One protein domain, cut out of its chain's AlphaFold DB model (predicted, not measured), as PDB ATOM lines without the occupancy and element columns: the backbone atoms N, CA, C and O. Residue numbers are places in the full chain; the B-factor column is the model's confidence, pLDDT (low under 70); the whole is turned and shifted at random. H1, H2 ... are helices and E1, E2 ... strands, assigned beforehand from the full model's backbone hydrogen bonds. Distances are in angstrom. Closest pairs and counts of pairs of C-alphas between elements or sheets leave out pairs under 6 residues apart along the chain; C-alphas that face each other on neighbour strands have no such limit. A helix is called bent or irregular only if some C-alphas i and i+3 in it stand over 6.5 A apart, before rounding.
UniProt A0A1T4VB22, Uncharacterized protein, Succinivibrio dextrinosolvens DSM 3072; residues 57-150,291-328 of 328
ATOM      1  N   PHE A  57      45.419 -29.592 -30.101       87.38
ATOM      2  CA  PHE A  57      44.785 -29.655 -28.796       87.38
ATOM      3  C   PHE A  57      43.571 -30.560 -28.854       87.38
ATOM      4  O   PHE A  57      42.670 -30.375 -29.675       87.38
ATOM      5  N   LEU A  58      43.550 -31.540 -27.964       90.25
ATOM      6  CA  LEU A  58      42.401 -32.392 -27.751       90.25
ATOM      7  C   LEU A  58      41.590 -31.860 -26.579       90.25
ATOM      8  O   LEU A  58      42.135 -31.424 -25.566       90.25
ATOM      9  N   LYS A  59      40.270 -31.919 -26.735       92.81
ATOM     10  CA  LYS A  59      39.319 -31.726 -25.645       92.81
ATOM     11  C   LYS A  59      38.830 -33.094 -25.221       92.81
ATOM     12  O   LYS A  59      38.221 -33.798 -26.026       92.81
ATOM     13  N   LEU A  60      39.128 -33.471 -23.989       94.06
ATOM     14  CA  LEU A  60      38.866 -34.812 -23.479       94.06
ATOM     15  C   LEU A  60      37.928 -34.724 -22.278       94.06
ATOM     16  O   LEU A  60      37.997 -33.777 -21.499       94.06
ATOM     17  N   GLN A  61      37.048 -35.711 -22.133       96.00
ATOM     18  CA  GLN A  61      36.229 -35.882 -20.936       96.00
ATOM     19  C   GLN A  61      36.952 -36.871 -20.008       96.00
ATOM     20  O   GLN A  61      37.163 -38.015 -20.417       96.00
ATOM     21  N   PRO A  62      37.328 -36.479 -18.778       96.50
ATOM     22  CA  PRO A  62      37.926 -37.388 -17.816       96.50
ATOM     23  C   PRO A  62      36.980 -38.539 -17.471       96.50
ATOM     24  O   PRO A  62      35.790 -38.335 -17.230       96.50
ATOM     25  N   ALA A  63      37.523 -39.750 -17.399       96.19
ATOM     26  CA  ALA A  63      36.754 -40.970 -17.186       96.19
ATOM     27  C   ALA A  63      36.094 -41.044 -15.796       96.19
ATOM     28  O   ALA A  63      35.085 -41.725 -15.640       96.19
ATOM     29  N   ASN A  64      36.633 -40.332 -14.801       95.88
ATOM     30  CA  ASN A  64      36.078 -40.242 -13.444       95.88
ATOM     31  C   ASN A  64      35.075 -39.089 -13.248       95.88
ATOM     32  O   ASN A  64      34.670 -38.815 -12.121       95.88
ATOM     33  N   LYS A  65      34.703 -38.361 -14.308       94.56
ATOM     34  CA  LYS A  65      33.775 -37.223 -14.227       94.56
ATOM     35  C   LYS A  65      32.475 -37.572 -14.938       94.56
ATOM     36  O   LYS A  65      32.469 -37.832 -16.141       94.56
ATOM     37  N   THR A  66      31.378 -37.584 -14.184       91.88
ATOM     38  CA  THR A  66      30.033 -37.892 -14.711       91.88
ATOM     39  C   THR A  66      29.325 -36.638 -15.217       91.88
ATOM     40  O   THR A  66      28.544 -36.683 -16.167       91.88
ATOM     41  N   GLU A  67      29.630 -35.504 -14.599       94.31
ATOM     42  CA  GLU A  67      29.313 -34.172 -15.065       94.31
ATOM     43  C   GLU A  67      30.179 -33.795 -16.270       94.31
ATOM     44  O   GLU A  67      31.299 -34.285 -16.444       94.31
ATOM     45  N   LYS A  68      29.686 -32.867 -17.099       96.12
ATOM     46  CA  LYS A  68      30.501 -32.306 -18.175       96.12
ATOM     47  C   LYS A  68      31.760 -31.680 -17.567       96.12
ATOM     48  O   LYS A  68      31.652 -30.803 -16.714       96.12
ATOM     49  N   CYS A  69      32.929 -32.105 -18.028       96.31
ATOM     50  CA  CYS A  69      34.206 -31.525 -17.651       96.31
ATOM     51  C   CYS A  69      35.210 -31.771 -18.774       96.31
ATOM     52  O   CYS A  69      35.697 -32.877 -18.943       96.31
ATOM     53  N   GLU A  70      35.502 -30.751 -19.568       95.88
ATOM     54  CA  GLU A  70      36.494 -30.839 -20.636       95.88
ATOM     55  C   GLU A  70      37.879 -30.487 -20.080       95.88
ATOM     56  O   GLU A  70      38.043 -29.444 -19.447       95.88
ATOM     57  N   ILE A  71      38.877 -31.333 -20.325       95.12
ATOM     58  CA  ILE A  71      40.297 -30.994 -20.174       95.12
ATOM     59  C   ILE A  71      40.873 -30.675 -21.552       95.12
ATOM     60  O   ILE A  71      40.571 -31.363 -22.532       95.12
ATOM     61  N   ALA A  72      41.706 -29.641 -21.630       93.44
ATOM     62  CA  ALA A  72      42.549 -29.405 -22.791       93.44
ATOM     63  C   ALA A  72      43.868 -30.172 -22.620       93.44
ATOM     64  O   ALA A  72      44.484 -30.118 -21.554       93.44
ATOM     65  N   TYR A  73      44.279 -30.893 -23.661       91.12
ATOM     66  CA  TYR A  73      45.519 -31.662 -23.688       91.12
ATOM     67  C   TYR A  73      46.245 -31.429 -25.013       91.12
ATOM     68  O   TYR A  73      45.660 -31.606 -26.084       91.12
ATOM     69  N   MET A  74      47.507 -31.016 -24.944       88.12
ATOM     70  CA  MET A  74      48.344 -30.809 -26.120       88.12
ATOM     71  C   MET A  74      49.020 -32.115 -26.524       88.12
ATOM     72  O   MET A  74      49.556 -32.836 -25.690       88.12
ATOM     73  N   THR A  75      48.988 -32.415 -27.815       86.88
ATOM     74  CA  THR A  75      49.619 -33.594 -28.403       86.88
ATOM     75  C   THR A  75      50.081 -33.273 -29.815       86.88
ATOM     76  O   THR A  75      49.658 -32.276 -30.400       86.88
ATOM     77  N   ASN A  76      50.903 -34.130 -30.403       83.00
ATOM     78  CA  ASN A  76      51.240 -34.027 -31.816       83.00
ATOM     79  C   ASN A  76      50.066 -34.459 -32.709       83.00
ATOM     80  O   ASN A  76      49.235 -35.303 -32.342       83.00
ATOM     81  N   GLU A  77      49.966 -33.854 -33.889       82.31
ATOM     82  CA  GLU A  77      49.077 -34.325 -34.941       82.31
ATOM     83  C   GLU A  77      49.436 -35.762 -35.333       82.31
ATOM     84  O   GLU A  77      50.602 -36.135 -35.412       82.31
ATOM     85  N   GLY A  78      48.416 -36.595 -35.538       73.75
ATOM     86  CA  GLY A  78      48.612 -38.008 -35.859       73.75
ATOM     87  C   GLY A  78      48.886 -38.918 -34.659       73.75
ATOM     88  O   GLY A  78      48.827 -40.126 -34.849       73.75
ATOM     89  N   ASP A  79      49.073 -38.387 -33.442       78.06
ATOM     90  CA  ASP A  79      49.205 -39.226 -32.241       78.06
ATOM     91  C   ASP A  79      47.870 -39.922 -31.929       78.06
ATOM     92  O   ASP A  79      46.906 -39.304 -31.440       78.06
ATOM     93  N   LEU A  80      47.791 -41.207 -32.285       77.62
ATOM     94  CA  LEU A  80      46.621 -42.062 -32.078       77.62
ATOM     95  C   LEU A  80      46.590 -42.657 -30.667       77.62
ATOM     96  O   LEU A  80      45.523 -43.058 -30.192       77.62
ATOM     97  N   SER A  81      47.737 -42.701 -29.988       80.94
ATOM     98  CA  SER A  81      47.857 -43.247 -28.637       80.94
ATOM     99  C   SER A  81      47.086 -42.383 -27.641       80.94
ATOM    100  O   SER A  81      46.316 -42.901 -26.830       80.94
ATOM    101  N   VAL A  82      47.200 -41.060 -27.772       83.50
ATOM    102  CA  VAL A  82      46.477 -40.095 -26.931       83.50
ATOM    103  C   VAL A  82      44.963 -40.155 -27.171       83.50
ATOM    104  O   VAL A  82      44.192 -40.072 -26.217       83.50
ATOM    105  N   GLN A  83      44.503 -40.359 -28.413       80.25
ATOM    106  CA  GLN A  83      43.063 -40.433 -28.722       80.25
ATOM    107  C   GLN A  83      42.361 -41.632 -28.074       80.25
ATOM    108  O   GLN A  83      41.179 -41.548 -27.748       80.25
ATOM    109  N   ASN A  84      43.087 -42.736 -27.900       84.62
ATOM    110  CA  ASN A  84      42.573 -43.961 -27.294       84.62
ATOM    111  C   ASN A  84      42.924 -44.074 -25.802       84.62
ATOM    112  O   ASN A  84      42.630 -45.091 -25.170       84.62
ATOM    113  N   GLY A  85      43.572 -43.052 -25.239       89.88
ATOM    114  CA  GLY A  85      44.001 -43.036 -23.851       89.88
ATOM    115  C   GLY A  85      42.883 -42.762 -22.855       89.88
ATOM    116  O   GLY A  85      41.816 -42.241 -23.175       89.88
ATOM    117  N   GLN A  86      43.157 -43.108 -21.603       94.44
ATOM    118  CA  GLN A  86      42.321 -42.801 -20.455       94.44
ATOM    119  C   GLN A  86      42.911 -41.628 -19.682       94.44
ATOM    120  O   GLN A  86      44.086 -41.629 -19.311       94.44
ATOM    121  N   PHE A  87      42.052 -40.656 -19.405       96.50
ATOM    122  CA  PHE A  87      42.394 -39.449 -18.673       96.50
ATOM    123  C   PHE A  87      41.531 -39.374 -17.423       96.50
ATOM    124  O   PHE A  87      40.324 -39.607 -17.492       96.50
ATOM    125  N   PHE A  88      42.134 -39.036 -16.290       97.06
ATOM    126  CA  PHE A  88      41.421 -38.809 -15.035       97.06
ATOM    127  C   PHE A  88      41.822 -37.450 -14.477       97.06
ATOM    128  O   PHE A  88      42.996 -37.087 -14.519       97.06
ATOM    129  N   TRP A  89      40.852 -36.706 -13.960       96.62
ATOM    130  CA  TRP A  89      41.043 -35.365 -13.418       96.62
ATOM    131  C   TRP A  89      40.419 -35.299 -12.036       96.62
ATOM    132  O   TRP A  89      39.220 -35.544 -11.888       96.62
ATOM    133  N   ASP A  90      41.213 -34.981 -11.019       95.31
ATOM    134  CA  ASP A  90      40.709 -34.859  -9.647       95.31
ATOM    135  C   ASP A  90      40.382 -33.415  -9.231       95.31
ATOM    136  O   ASP A  90      39.815 -33.202  -8.160       95.31
ATOM    137  N   GLY A  91      40.690 -32.431 -10.079       94.31
ATOM    138  CA  GLY A  91      40.414 -31.028  -9.804       94.31
ATOM    139  C   GLY A  91      38.955 -30.627 -10.033       94.31
ATOM    140  O   GLY A  91      38.059 -31.437 -10.327       94.31
ATOM    141  N   ASN A  92      38.721 -29.322  -9.902       93.75
ATOM    142  CA  ASN A  92      37.405 -28.722 -10.081       93.75
ATOM    143  C   ASN A  92      37.026 -28.624 -11.559       93.75
ATOM    144  O   ASN A  92      37.878 -28.630 -12.452       93.75
ATOM    145  N   CYS A  93      35.717 -28.524 -11.797       94.81
ATOM    146  CA  CYS A  93      35.154 -28.260 -13.112       94.81
ATOM    147  C   CYS A  93      34.185 -27.074 -13.014       94.81
ATOM    148  O   CYS A  93      33.179 -27.150 -12.307       94.81
ATOM    149  N   ILE A  94      34.463 -25.982 -13.729       94.75
ATOM    150  CA  ILE A  94      33.617 -24.785 -13.780       94.75
ATOM    151  C   ILE A  94      33.074 -24.631 -15.200       94.75
ATOM    152  O   ILE A  94      33.806 -24.698 -16.182       94.75
ATOM    153  N   LYS A  95      31.750 -24.458 -15.327       94.12
ATOM    154  CA  LYS A  95      31.055 -24.307 -16.626       94.12
ATOM    155  C   LYS A  95      31.383 -25.422 -17.635       94.12
ATOM    156  O   LYS A  95      31.405 -25.199 -18.844       94.12
ATOM    157  N   GLY A  96      31.604 -26.634 -17.136       95.00
ATOM    158  CA  GLY A  96      31.878 -27.792 -17.976       95.00
ATOM    159  C   GLY A  96      33.329 -27.942 -18.429       95.00
ATOM    160  O   GLY A  96      33.566 -28.705 -19.360       95.00
ATOM    161  N   LYS A  97      34.281 -27.230 -17.816       96.19
ATOM    162  CA  LYS A  97      35.719 -27.287 -18.116       96.19
ATOM    163  C   LYS A  97      36.529 -27.471 -16.838       96.19
ATOM    164  O   LYS A  97      36.118 -26.956 -15.802       96.19
ATOM    165  N   ALA A  98      37.655 -28.175 -16.910       95.94
ATOM    166  CA  ALA A  98      38.624 -28.230 -15.818       95.94
ATOM    167  C   ALA A  98      39.180 -26.836 -15.507       95.94
ATOM    168  O   ALA A  98      39.477 -26.074 -16.429       95.94
ATOM    169  N   ASP A  99      39.290 -26.527 -14.219       95.31
ATOM    170  CA  ASP A  99      39.567 -25.183 -13.719       95.31
ATOM    171  C   ASP A  99      40.426 -25.236 -12.448       95.31
ATOM    172  O   ASP A  99      40.184 -26.061 -11.554       95.31
ATOM    173  N   GLY A 100      41.428 -24.357 -12.382       96.00
ATOM    174  CA  GLY A 100      42.370 -24.266 -11.274       96.00
ATOM    175  C   GLY A 100      43.329 -25.456 -11.181       96.00
ATOM    176  O   GLY A 100      43.517 -26.217 -12.133       96.00
ATOM    177  N   ILE A 101      43.969 -25.588 -10.015       96.69
ATOM    178  CA  ILE A 101      44.950 -26.643  -9.734       96.69
ATOM    179  C   ILE A 101      44.288 -27.998  -9.448       96.69
ATOM    180  O   ILE A 101      43.332 -28.098  -8.673       96.69
ATOM    181  N   GLY A 102      44.860 -29.053 -10.018       96.81
ATOM    182  CA  GLY A 102      44.496 -30.443  -9.777       96.81
ATOM    183  C   GLY A 102      45.559 -31.398 -10.312       96.81
ATOM    184  O   GLY A 102      46.647 -30.993 -10.725       96.81
ATOM    185  N   ARG A 103      45.243 -32.688 -10.299       97.00
ATOM    186  CA  ARG A 103      46.095 -33.769 -10.775       97.00
ATOM    187  C   ARG A 103      45.444 -34.466 -11.954       97.00
ATOM    188  O   ARG A 103      44.324 -34.979 -11.877       97.00
ATOM    189  N   LEU A 104      46.187 -34.476 -13.049       97.25
ATOM    190  CA  LEU A 104      45.852 -35.164 -14.279       97.25
ATOM    191  C   LEU A 104      46.569 -36.514 -14.300       97.25
ATOM    192  O   LEU A 104      47.785 -36.582 -14.140       97.25
ATOM    193  N   PHE A 105      45.822 -37.590 -14.513       96.50
ATOM    194  CA  PHE A 105      46.368 -38.930 -14.704       96.50
ATOM    195  C   PHE A 105      46.156 -39.328 -16.155       96.50
ATOM    196  O   PHE A 105      45.024 -39.300 -16.639       96.50
ATOM    197  N   VAL A 106      47.232 -39.717 -16.828       95.06
ATOM    198  CA  VAL A 106      47.226 -40.051 -18.251       95.06
ATOM    199  C   VAL A 106      47.712 -41.481 -18.424       95.06
ATOM    200  O   VAL A 106      48.832 -41.807 -18.027       95.06
ATOM    201  N   LYS A 107      46.864 -42.333 -19.005       92.62
ATOM    202  CA  LYS A 107      47.146 -43.756 -19.215       92.62
ATOM    203  C   LYS A 107      46.816 -44.182 -20.640       92.62
ATOM    204  O   LYS A 107      45.654 -44.184 -21.034       92.62
ATOM    205  N   TYR A 108      47.820 -44.609 -21.391       88.62
ATOM    206  CA  TYR A 108      47.673 -45.299 -22.674       88.62
ATOM    207  C   TYR A 108      48.856 -46.252 -22.886       88.62
ATOM    208  O   TYR A 108      49.736 -46.343 -22.035       88.62
ATOM    209  N   GLU A 109      48.881 -47.007 -23.988       82.44
ATOM    210  CA  GLU A 109      49.860 -48.088 -24.218       82.44
ATOM    211  C   GLU A 109      51.317 -47.661 -23.959       82.44
ATOM    212  O   GLU A 109      52.118 -48.376 -23.339       82.44
ATOM    213  N   THR A 110      51.663 -46.450 -24.388       79.88
ATOM    214  CA  THR A 110      53.019 -45.927 -24.285       79.88
ATOM    215  C   THR A 110      53.286 -45.086 -23.036       79.88
ATOM    216  O   THR A 110      54.462 -44.945 -22.705       79.88
ATOM    217  N   THR A 111      52.265 -44.673 -22.275       85.62
ATOM    218  CA  THR A 111      52.390 -43.692 -21.179       85.62
ATOM    219  C   THR A 111      51.565 -44.073 -19.949       85.62
ATOM    220  O   THR A 111      50.369 -44.335 -20.046       85.62
ATOM    221  N   ASP A 112      52.186 -44.015 -18.769       92.50
ATOM    222  CA  ASP A 112      51.502 -43.964 -17.469       92.50
ATOM    223  C   ASP A 112      52.124 -42.811 -16.683       92.50
ATOM    224  O   ASP A 112      53.240 -42.927 -16.167       92.50
ATOM    225  N   SER A 113      51.441 -41.666 -16.678       94.44
ATOM    226  CA  SER A 113      51.954 -40.453 -16.050       94.44
ATOM    227  C   SER A 113      50.929 -39.775 -15.154       94.44
ATOM    228  O   SER A 113      49.713 -39.897 -15.329       94.44
ATOM    229  N   GLU A 114      51.443 -39.052 -14.168       95.38
ATOM    230  CA  GLU A 114      50.657 -38.167 -13.318       95.38
ATOM    231  C   GLU A 114      51.255 -36.776 -13.380       95.38
ATOM    232  O   GLU A 114      52.471 -36.617 -13.273       95.38
ATOM    233  N   GLN A 115      50.400 -35.774 -13.507       97.00
ATOM    234  CA  GLN A 115      50.822 -34.392 -13.613       97.00
ATOM    235  C   GLN A 115      50.060 -33.537 -12.613       97.00
ATOM    236  O   GLN A 115      48.854 -33.720 -12.457       97.00
ATOM    237  N   ILE A 116      50.738 -32.603 -11.947       97.75
ATOM    238  CA  ILE A 116      50.044 -31.508 -11.255       97.75
ATOM    239  C   ILE A 116      49.901 -30.378 -12.256       97.75
ATOM    240  O   ILE A 116      50.907 -29.869 -12.749       97.75
ATOM    241  N   VAL A 117      48.656 -30.022 -12.547       97.62
ATOM    242  CA  VAL A 117      48.280 -29.101 -13.616       97.62
ATOM    243  C   VAL A 117      47.380 -28.010 -13.053       97.62
ATOM    244  O   VAL A 117      46.518 -28.282 -12.220       97.62
ATOM    245  N   GLU A 118      47.559 -26.782 -13.519       97.62
ATOM    246  CA  GLU A 118      46.679 -25.650 -13.249       97.62
ATOM    247  C   GLU A 118      46.142 -25.088 -14.563       97.62
ATOM    248  O   GLU A 118      46.900 -24.624 -15.416       97.62
ATOM    249  N   TYR A 119      44.820 -25.150 -14.718       96.25
ATOM    250  CA  TYR A 119      44.105 -24.574 -15.853       96.25
ATOM    251  C   TYR A 119      43.642 -23.154 -15.523       96.25
ATOM    252  O   TYR A 119      43.072 -22.927 -14.456       96.25
ATOM    253  N   SER A 120      43.829 -22.213 -16.455       92.81
ATOM    254  CA  SER A 120      43.202 -20.888 -16.359       92.81
ATOM    255  C   SER A 120      41.677 -20.958 -16.549       92.81
ATOM    256  O   SER A 120      41.176 -21.902 -17.162       92.81
ATOM    257  N   ASP A 121      40.944 -19.921 -16.122       76.94
ATOM    258  CA  ASP A 121      39.467 -19.819 -16.173       76.94
ATOM    259  C   ASP A 121      38.833 -20.068 -17.566       76.94
ATOM    260  O   ASP A 121      37.625 -20.293 -17.690       76.94
ATOM    261  N   ASN A 122      39.630 -20.037 -18.642       79.31
ATOM    262  CA  ASN A 122      39.201 -20.343 -20.012       79.31
ATOM    263  C   ASN A 122      39.957 -21.506 -20.671       79.31
ATOM    264  O   ASN A 122      39.628 -21.859 -21.808       79.31
ATOM    265  N   GLN A 123      40.903 -22.114 -19.953       85.06
ATOM    266  CA  GLN A 123      41.865 -23.109 -20.427       85.06
ATOM    267  C   GLN A 123      42.763 -22.625 -21.564       85.06
ATOM    268  O   GLN A 123      43.287 -23.447 -22.296       85.06
ATOM    269  N   THR A 124      42.947 -21.318 -21.741       87.62
ATOM    270  CA  THR A 124      43.899 -20.792 -22.736       87.62
ATOM    271  C   THR A 124      45.344 -21.002 -22.302       87.62
ATOM    272  O   THR A 124      46.223 -21.114 -23.143       87.62
ATOM    273  N   LEU A 125      45.571 -21.110 -20.990       93.00
ATOM    274  CA  LEU A 125      46.871 -21.356 -20.385       93.00
ATOM    275  C   LEU A 125      46.786 -22.591 -19.496       93.00
ATOM    276  O   LEU A 125      45.853 -22.737 -18.696       93.00
ATOM    277  N   ILE A 126      47.779 -23.459 -19.641       96.06
ATOM    278  CA  ILE A 126      47.956 -24.659 -18.832       96.06
ATOM    279  C   ILE A 126      49.344 -24.589 -18.208       96.06
ATOM    280  O   ILE A 126      50.339 -24.527 -18.925       96.06
ATOM    281  N   ASN A 127      49.406 -24.627 -16.880       97.25
ATOM    282  CA  ASN A 127      50.663 -24.726 -16.152       97.25
ATOM    283  C   ASN A 127      50.849 -26.143 -15.614       97.25
ATOM    284  O   ASN A 127      49.957 -26.670 -14.955       97.25
ATOM    285  N   ILE A 128      52.003 -26.756 -15.864       97.44
ATOM    286  CA  ILE A 128      52.365 -28.084 -15.360       97.44
ATOM    287  C   ILE A 128      53.485 -27.919 -14.345       97.44
ATOM    288  O   ILE A 128      54.550 -27.416 -14.688       97.44
ATOM    289  N   TYR A 129      53.270 -28.382 -13.118       97.81
ATOM    290  CA  TYR A 129      54.231 -28.222 -12.026       97.81
ATOM    291  C   TYR A 129      54.997 -29.500 -11.687       97.81
ATOM    292  O   TYR A 129      56.105 -29.464 -11.162       97.81
ATOM    293  N   LEU A 130      54.413 -30.658 -11.969       96.62
ATOM    294  CA  LEU A 130      55.001 -31.955 -11.659       96.62
ATOM    295  C   LEU A 130      54.689 -32.905 -12.802       96.62
ATOM    296  O   LEU A 130      53.559 -32.897 -13.281       96.62
ATOM    297  N   ILE A 131      55.648 -33.746 -13.182       95.75
ATOM    298  CA  ILE A 131      55.422 -34.884 -14.074       95.75
ATOM    299  C   ILE A 131      56.041 -36.114 -13.416       95.75
ATOM    300  O   ILE A 131      57.251 -36.195 -13.224       95.75
ATOM    301  N   ASN A 132      55.205 -37.074 -13.048       94.38
ATOM    302  CA  ASN A 132      55.614 -38.385 -12.571       94.38
ATOM    303  C   ASN A 132      55.412 -39.393 -13.700       94.38
ATOM    304  O   ASN A 132      54.304 -39.895 -13.890       94.38
ATOM    305  N   ASP A 133      56.469 -39.667 -14.459       91.44
ATOM    306  CA  ASP A 133      56.485 -40.720 -15.468       91.44
ATOM    307  C   ASP A 133      56.724 -42.062 -14.774       91.44
ATOM    308  O   ASP A 133      57.858 -42.471 -14.504       91.44
ATOM    309  N   LYS A 134      55.632 -42.759 -14.460       89.06
ATOM    310  CA  LYS A 134      55.691 -44.039 -13.748       89.06
ATOM    311  C   LYS A 134      56.292 -45.141 -14.596       89.06
ATOM    312  O   LYS A 134      56.891 -46.063 -14.043       89.06
ATOM    313  N   LYS A 135      56.123 -45.063 -15.916       85.50
ATOM    314  CA  LYS A 135      56.624 -46.078 -16.838       85.50
ATOM    315  C   LYS A 135      58.148 -46.078 -16.858       85.50
ATOM    316  O   LYS A 135      58.750 -47.148 -16.785       85.50
ATOM    317  N   ASN A 136      58.758 -44.894 -16.899       83.00
ATOM    318  CA  ASN A 136      60.213 -44.746 -16.869       83.00
ATOM    319  C   ASN A 136      60.783 -44.609 -15.447       83.00
ATOM    320  O   ASN A 136      61.993 -44.740 -15.250       83.00
ATOM    321  N   GLY A 137      59.925 -44.409 -14.444       86.50
ATOM    322  CA  GLY A 137      60.325 -44.224 -13.051       86.50
ATOM    323  C   GLY A 137      61.033 -42.890 -12.817       86.50
ATOM    324  O   GLY A 137      61.929 -42.820 -11.973       86.50
ATOM    325  N   THR A 138      60.655 -41.855 -13.573       87.50
ATOM    326  CA  THR A 138      61.274 -40.529 -13.513       87.50
ATOM    327  C   THR A 138      60.285 -39.506 -12.979       87.50
ATOM    328  O   THR A 138      59.146 -39.418 -13.432       87.50
ATOM    329  N   LEU A 139      60.749 -38.702 -12.025       92.81
ATOM    330  CA  LEU A 139      60.002 -37.584 -11.474       92.81
ATOM    331  C   LEU A 139      60.650 -36.274 -11.917       92.81
ATOM    332  O   LEU A 139      61.839 -36.053 -11.677       92.81
ATOM    333  N   TYR A 140      59.844 -35.403 -12.506       95.44
ATOM    334  CA  TYR A 140      60.213 -34.053 -12.893       95.44
ATOM    335  C   TYR A 140      59.457 -33.056 -12.019       95.44
ATOM    336  O   TYR A 140      58.234 -33.134 -11.878       95.44
ATOM    337  N   LYS A 141      60.195 -32.111 -11.440       97.00
ATOM    338  CA  LYS A 141      59.653 -30.938 -10.747       97.00
ATOM    339  C   LYS A 141      60.053 -29.691 -11.511       97.00
ATOM    340  O   LYS A 141      61.190 -29.607 -11.966       97.00
ATOM    341  N   GLY A 142      59.157 -28.728 -11.635       97.12
ATOM    342  CA  GLY A 142      59.436 -27.509 -12.378       97.12
ATOM    343  C   GLY A 142      58.169 -26.802 -12.817       97.12
ATOM    344  O   GLY A 142      57.127 -26.973 -12.199       97.12
ATOM    345  N   GLN A 143      58.245 -26.023 -13.881       97.19
ATOM    346  CA  GLN A 143      57.078 -25.385 -14.470       97.19
ATOM    347  C   GLN A 143      57.169 -25.502 -15.983       97.19
ATOM    348  O   GLN A 143      58.175 -25.094 -16.554       97.19
ATOM    349  N   ALA A 144      56.108 -25.984 -16.622       96.44
ATOM    350  CA  ALA A 144      55.839 -25.692 -18.022       96.44
ATOM    351  C   ALA A 144      54.586 -24.849 -18.162       96.44
ATOM    352  O   ALA A 144      53.603 -25.094 -17.472       96.44
ATOM    353  N   GLU A 145      54.631 -23.904 -19.088       95.50
ATOM    354  CA  GLU A 145      53.484 -23.159 -19.573       95.50
ATOM    355  C   GLU A 145      53.171 -23.618 -20.997       95.50
ATOM    356  O   GLU A 145      54.066 -23.778 -21.836       95.50
ATOM    357  N   ILE A 146      51.890 -23.863 -21.251       93.56
ATOM    358  CA  ILE A 146      51.348 -24.153 -22.573       93.56
ATOM    359  C   ILE A 146      50.281 -23.102 -22.860       93.56
ATOM    360  O   ILE A 146      49.255 -23.064 -22.172       93.56
ATOM    361  N   ASP A 147      50.516 -22.286 -23.886       91.31
ATOM    362  CA  ASP A 147      49.543 -21.328 -24.403       91.31
ATOM    363  C   ASP A 147      48.834 -21.932 -25.617       91.31
ATOM    364  O   ASP A 147      49.442 -22.225 -26.655       91.31
ATOM    365  N   LEU A 148      47.527 -22.154 -25.476       86.62
ATOM    366  CA  LEU A 148      46.713 -22.762 -26.524       86.62
ATOM    367  C   LEU A 148      46.387 -21.791 -27.662       86.62
ATOM    368  O   LEU A 148      46.164 -22.243 -28.788       86.62
ATOM    369  N   ASP A 149      46.337 -20.489 -27.382       87.06
ATOM    370  CA  ASP A 149      46.018 -19.463 -28.373       87.06
ATOM    371  C   ASP A 149      47.249 -19.175 -29.242       87.06
ATOM    372  O   ASP A 149      47.147 -19.109 -30.471       87.06
ATOM    373  N   GLU A 150      48.428 -19.087 -28.622       86.31
ATOM    374  CA  GLU A 150      49.698 -18.874 -29.325       86.31
ATOM    375  C   GLU A 150      50.331 -20.171 -29.856       86.31
ATOM    376  O   GLU A 150      51.254 -20.128 -30.674       86.31
ATOM    377  N   VAL A 291      65.899 -23.012 -13.887       97.25
ATOM    378  CA  VAL A 291      65.314 -24.257 -13.359       97.25
ATOM    379  C   VAL A 291      65.163 -24.256 -11.827       97.25
ATOM    380  O   VAL A 291      64.102 -24.661 -11.357       97.25
ATOM    381  N   PRO A 292      66.132 -23.782 -11.012       96.31
ATOM    382  CA  PRO A 292      65.956 -23.710  -9.560       96.31
ATOM    383  C   PRO A 292      64.745 -22.877  -9.115       96.31
ATOM    384  O   PRO A 292      64.052 -23.270  -8.179       96.31
ATOM    385  N   GLU A 293      64.472 -21.754  -9.784       97.19
ATOM    386  CA  GLU A 293      63.320 -20.898  -9.482       97.19
ATOM    387  C   GLU A 293      62.009 -21.607  -9.838       97.19
ATOM    388  O   GLU A 293      61.094 -21.675  -9.015       97.19
ATOM    389  N   SER A 294      61.946 -22.231 -11.017       97.62
ATOM    390  CA  SER A 294      60.783 -23.016 -11.439       97.62
ATOM    391  C   SER A 294      60.528 -24.227 -10.537       97.62
ATOM    392  O   SER A 294      59.375 -24.567 -10.279       97.62
ATOM    393  N   VAL A 295      61.575 -24.864 -10.001       97.62
ATOM    394  CA  VAL A 295      61.442 -25.934  -8.996       97.62
ATOM    395  C   VAL A 295      60.881 -25.387  -7.684       97.62
ATOM    396  O   VAL A 295      59.990 -26.006  -7.110       97.62
ATOM    397  N   ALA A 296      61.334 -24.226  -7.213       97.81
ATOM    398  CA  ALA A 296      60.782 -23.625  -5.999       97.81
ATOM    399  C   ALA A 296      59.290 -23.270  -6.165       97.81
ATOM    400  O   ALA A 296      58.479 -23.523  -5.271       97.81
ATOM    401  N   LEU A 297      58.901 -22.733  -7.328       97.31
ATOM    402  CA  LEU A 297      57.496 -22.479  -7.657       97.31
ATOM    403  C   LEU A 297      56.677 -23.776  -7.702       97.31
ATOM    404  O   LEU A 297      55.602 -23.843  -7.103       97.31
ATOM    405  N   SER A 298      57.202 -24.800  -8.377       97.69
ATOM    406  CA  SER A 298      56.618 -26.140  -8.432       97.69
ATOM    407  C   SER A 298      56.308 -26.674  -7.041       97.69
ATOM    408  O   SER A 298      55.189 -27.102  -6.778       97.69
ATOM    409  N   GLU A 299      57.274 -26.604  -6.125       97.06
ATOM    410  CA  GLU A 299      57.125 -27.119  -4.767       97.06
ATOM    411  C   GLU A 299      56.021 -26.390  -4.001       97.06
ATOM    412  O   GLU A 299      55.183 -27.045  -3.383       97.06
ATOM    413  N   ASN A 300      55.920 -25.066  -4.135       97.00
ATOM    414  CA  ASN A 300      54.817 -24.306  -3.542       97.00
ATOM    415  C   ASN A 300      53.447 -24.739  -4.093       97.00
ATOM    416  O   ASN A 300      52.494 -24.903  -3.329       97.00
ATOM    417  N   LYS A 301      53.341 -24.953  -5.408       97.38
ATOM    418  CA  LYS A 301      52.098 -25.390  -6.066       97.38
ATOM    419  C   LYS A 301      51.728 -26.827  -5.709       97.38
ATOM    420  O   LYS A 301      50.559 -27.130  -5.480       97.38
ATOM    421  N   ILE A 302      52.720 -27.705  -5.588       96.25
ATOM    422  CA  ILE A 302      52.540 -29.071  -5.097       96.25
ATOM    423  C   ILE A 302      51.987 -29.046  -3.664       96.25
ATOM    424  O   ILE A 302      51.016 -29.747  -3.385       96.25
ATOM    425  N   GLU A 303      52.543 -28.225  -2.768       95.50
ATOM    426  CA  GLU A 303      52.044 -28.091  -1.392       95.50
ATOM    427  C   GLU A 303      50.623 -27.498  -1.337       95.50
ATOM    428  O   GLU A 303      49.781 -27.976  -0.572       95.50
ATOM    429  N   GLU A 304      50.301 -26.520  -2.195       94.69
ATOM    430  CA  GLU A 304      48.930 -26.007  -2.341       94.69
ATOM    431  C   GLU A 304      47.945 -27.134  -2.695       94.69
ATOM    432  O   GLU A 304      46.874 -27.253  -2.089       94.69
ATOM    433  N   TYR A 305      48.320 -27.989  -3.649       95.69
ATOM    434  CA  TYR A 305      47.519 -29.141  -4.048       95.69
ATOM    435  C   TYR A 305      47.399 -30.185  -2.926       95.69
ATOM    436  O   TYR A 305      46.294 -30.673  -2.671       95.69
ATOM    437  N   LYS A 306      48.485 -30.501  -2.203       94.88
ATOM    438  CA  LYS A 306      48.466 -31.482  -1.098       94.88
ATOM    439  C   LYS A 306      47.438 -31.129  -0.026       94.88
ATOM    440  O   LYS A 306      46.711 -32.012   0.423       94.88
ATOM    441  N   ASN A 307      47.308 -29.852   0.328       89.75
ATOM    442  CA  ASN A 307      46.315 -29.404   1.312       89.75
ATOM    443  C   ASN A 307      44.874 -29.798   0.936       89.75
ATOM    444  O   ASN A 307      44.044 -30.009   1.818       89.75
ATOM    445  N   LYS A 308      44.578 -29.927  -0.366       88.69
ATOM    446  CA  LYS A 308      43.286 -30.401  -0.883       88.69
ATOM    447  C   LYS A 308      43.255 -31.929  -0.981       88.69
ATOM    448  O   LYS A 308      42.338 -32.560  -0.462       88.69
ATOM    449  N   ALA A 309      44.267 -32.526  -1.610       91.25
ATOM    450  CA  ALA A 309      44.306 -33.957  -1.913       91.25
ATOM    451  C   ALA A 309      44.375 -34.843  -0.659       91.25
ATOM    452  O   ALA A 309      43.723 -35.883  -0.591       91.25
ATOM    453  N   CYS A 310      45.117 -34.426   0.367       92.44
ATOM    454  CA  CYS A 310      45.346 -35.238   1.565       92.44
ATOM    455  C   CYS A 310      44.140 -35.297   2.518       92.44
ATOM    456  O   CYS A 310      44.143 -36.087   3.458       92.44
ATOM    457  N   ALA A 311      43.100 -34.496   2.268       91.00
ATOM    458  CA  ALA A 311      41.827 -34.565   2.985       91.00
ATOM    459  C   ALA A 311      40.826 -35.553   2.348       91.00
ATOM    460  O   ALA A 311      39.760 -35.805   2.915       91.00
ATOM    461  N   VAL A 312      41.140 -36.103   1.169       90.94
ATOM    462  CA  VAL A 312      40.258 -37.013   0.429       90.94
ATOM    463  C   VAL A 312      40.212 -38.391   1.095       90.94
ATOM    464  O   VAL A 312      41.238 -38.969   1.445       90.94
ATOM    465  N   THR A 313      39.007 -38.949   1.232       91.19
ATOM    466  CA  THR A 313      38.766 -40.253   1.880       91.19
ATOM    467  C   THR A 313      38.506 -41.396   0.901       91.19
ATOM    468  O   THR A 313      38.495 -42.555   1.309       91.19
ATOM    469  N   SER A 314      38.288 -41.100  -0.383       90.50
ATOM    470  CA  SER A 314      38.152 -42.097  -1.450       90.50
ATOM    471  C   SER A 314      38.301 -41.454  -2.830       90.50
ATOM    472  O   SER A 314      37.952 -40.290  -3.006       90.50
ATOM    473  N   VAL A 315      38.776 -42.236  -3.798       90.94
ATOM    474  CA  VAL A 315      38.723 -41.943  -5.238       90.94
ATOM    475  C   VAL A 315      38.252 -43.210  -5.957       90.94
ATOM    476  O   VAL A 315      38.475 -44.316  -5.464       90.94
ATOM    477  N   ASP A 316      37.576 -43.072  -7.093       88.50
ATOM    478  CA  ASP A 316      36.900 -44.173  -7.797       88.50
ATOM    479  C   ASP A 316      37.716 -44.779  -8.953       88.50
ATOM    480  O   ASP A 316      37.328 -45.798  -9.521       88.50
ATOM    481  N   PHE A 317      38.874 -44.197  -9.276       90.50
ATOM    482  CA  PHE A 317      39.715 -44.605 -10.409       90.50
ATOM    483  C   PHE A 317      41.050 -45.263 -10.020       90.50
ATOM    484  O   PHE A 317      41.786 -45.731 -10.895       90.50
ATOM    485  N   MET A 318      41.397 -45.307  -8.729       93.50
ATOM    486  CA  MET A 318      42.609 -45.973  -8.233       93.50
ATOM    487  C   MET A 318      42.542 -46.285  -6.728       93.50
ATOM    488  O   MET A 318      41.703 -45.724  -6.024       93.50
ATOM    489  N   PRO A 319      43.429 -47.145  -6.190       94.62
ATOM    490  CA  PRO A 319      43.522 -47.354  -4.747       94.62
ATOM    491  C   PRO A 319      43.875 -46.060  -4.002       94.62
ATOM    492  O   PRO A 319      44.821 -45.362  -4.371       94.62
ATOM    493  N   LEU A 320      43.169 -45.775  -2.902       93.50
ATOM    494  CA  LEU A 320      43.382 -44.562  -2.102       93.50
ATOM    495  C   LEU A 320      44.837 -44.411  -1.630       93.50
ATOM    496  O   LEU A 320      45.395 -43.323  -1.697       93.50
ATOM    497  N   ASN A 321      45.480 -45.502  -1.208       94.06
ATOM    498  CA  ASN A 321      46.877 -45.464  -0.765       94.06
ATOM    499  C   ASN A 321      47.839 -45.029  -1.879       94.06
ATOM    500  O   ASN A 321      48.827 -44.358  -1.599       94.06
ATOM    501  N   ASP A 322      47.558 -45.397  -3.132       91.94
ATOM    502  CA  ASP A 322      48.368 -44.962  -4.269       91.94
ATOM    503  C   ASP A 322      48.108 -43.491  -4.605       91.94
ATOM    504  O   ASP A 322      49.052 -42.757  -4.895       91.94
ATOM    505  N   TYR A 323      46.852 -43.046  -4.510       92.88
ATOM    506  CA  TYR A 323      46.478 -41.641  -4.683       92.88
ATOM    507  C   TYR A 323      47.196 -40.740  -3.664       92.88
ATOM    508  O   TYR A 323      47.843 -39.758  -4.042       92.88
ATOM    509  N   LEU A 324      47.168 -41.138  -2.388       94.19
ATOM    510  CA  LEU A 324      47.746 -40.408  -1.257       94.19
ATOM    511  C   LEU A 324      49.280 -40.481  -1.170       94.19
ATOM    512  O   LEU A 324      49.853 -39.876  -0.270       94.19
ATOM    513  N   LYS A 325      49.984 -41.153  -2.094       91.94
ATOM    514  CA  LYS A 325      51.464 -41.171  -2.109       91.94
ATOM    515  C   LYS A 325      52.087 -39.779  -2.153       91.94
ATOM    516  O   LYS A 325      53.180 -39.600  -1.637       91.94
ATOM    517  N   ILE A 326      51.393 -38.807  -2.736       89.50
ATOM    518  CA  ILE A 326      51.856 -37.419  -2.782       89.50
ATOM    519  C   ILE A 326      51.833 -36.726  -1.411       89.50
ATOM    520  O   ILE A 326      52.501 -35.717  -1.228       89.50
ATOM    521  N   CYS A 327      51.089 -37.256  -0.442       90.56
ATOM    522  CA  CYS A 327      50.978 -36.698   0.904       90.56
ATOM    523  C   CYS A 327      52.145 -37.065   1.827       90.56
ATOM    524  O   CYS A 327      52.214 -36.522   2.927       90.56
ATOM    525  N   ASN A 328      53.018 -37.987   1.403       81.31
ATOM    526  CA  ASN A 328      54.097 -38.545   2.219       81.31
ATOM    527  C   ASN A 328      55.479 -38.081   1.771       81.31
ATOM    528  O   ASN A 328      55.681 -37.908   0.547       81.31
TER     529      ASN A 328
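What this domain is: This is residues 57 to 150 and 291 to 328 of the 328 residues of an uncharacterized protein of Succinivibrio dextrinosolvens DSM 3072 (UniProt A0A1T4VB22). A twisted antiparallel sheet, E3 to E8, is arched where E5, E6, E7 and E8 bend; the long helix H2 crosses its outer face at these bends, while the hairpin of E1 and E2 lies on the hollow side and closes it only loosely. H3 folds back beside the last residues of H2, away from the sheet, and the short H1 sits near the end of E5. The 132 printed residues hold three named helices and eight named strands, in the order E1 E2 H1 E3 E4 E5 E6 E7 E8 H2 H3, a mixed class of helices and strands. The large sheet is branched at E5, and the small sheet is E1 and E2, also antiparallel. The whole is compact, with a radius of gyration of the C-alphas of 14.2 A and spans of 37 by 34 by 33 A.

How they stand to each other: E1, residues 57 to 60, and E2, residues 71 to 76, form an antiparallel hairpin, with N 58 and O 73 2.8 A apart, within hydrogen-bond range. H1, residues 80 to 83, only grazes the branched sheet with residues 81 to 83. E3, residues 86 to 89, runs on into E4, residues 92 to 94, at 85 degrees across a break of 2 residues. E5, residues 97 to 108, bends by 123 degrees at residue 100; E3 and E4 lie on one side of it. N 88 and O 105 are 2.9 A apart between E3 and E5, and N 94 and O 97 are 2.8 A apart between E4 and E5. The closest C-alphas of E2 and E5, those of Ile 71 and Ala 98, are 5.4 A apart. On the other side of E5 is E6, residues 111 to 119, with N 104 and O 115 2.8 A apart. E7, residues 125 to 133, is the next neighbour, with N 118 and O 127 2.8 A apart, and then E8, residues 138 to 147, an edge strand, with N 128 and O 144 2.8 A apart. E4 to E8 make a meander, each strand the antiparallel neighbour of the one before. E6, E7 and E8 bend by 64, 63 and 71 degrees at residues 116, 129 and 142. H2, residues 291 to 309, is on the sheet at a height of 7.7 A, over E5 and E8 and only just over E6 and E7, with 3 C-alphas falling on each. It runs across the strands, at 83 degrees to E5 on the local plane. Its closest C-alphas to E8, Val 295 and Gly 142, are 4.2 A apart; to E7, Ser 298 and Tyr 129, 4.8 A. H3, residues 320 to 327, is not on the sheet; it forms a helical hairpin with H2, which it touches at residues 306 to 309 of H2 alone, the closest C-alphas being Lys 306 and Cys 327, 6.1 A apart. Their tilt is steep at 45 degrees, opposite ways. O i to N i+4 pairs are within hydrogen-bond range in 14 of 15 cases in H2 and 2 of 4 in H3, H1 being too short for one.

Where its parts are: E1 begins at C-alpha 57, (44.785, -29.655, -28.796). From first to last C-alpha, E2 measures 16.3 A, E5 22.1 A, E6 21.5 A, E7 22.2 A and E8 25.0 A. H2 starts at C-alpha 291, (65.314, -24.257, -13.359), and is 25.8 A long. H3, 11.3 A long, ends at C-alpha 327, (50.978, -36.698, 0.904), and is irregular: C-alphas 323 and 326 are 7.1 A apart.

The domain as a whole: The two C-alphas farthest apart, those of Gly 78 and Ala 311, are 39.6 A apart. Residues 151 to 290 are not printed, and C-alphas 150 and 291 are 23.0 A apart across this cut. Of the links that are printed whole, none is long. The mean pLDDT of the printed part is 92.2, and no printed residue is under 70.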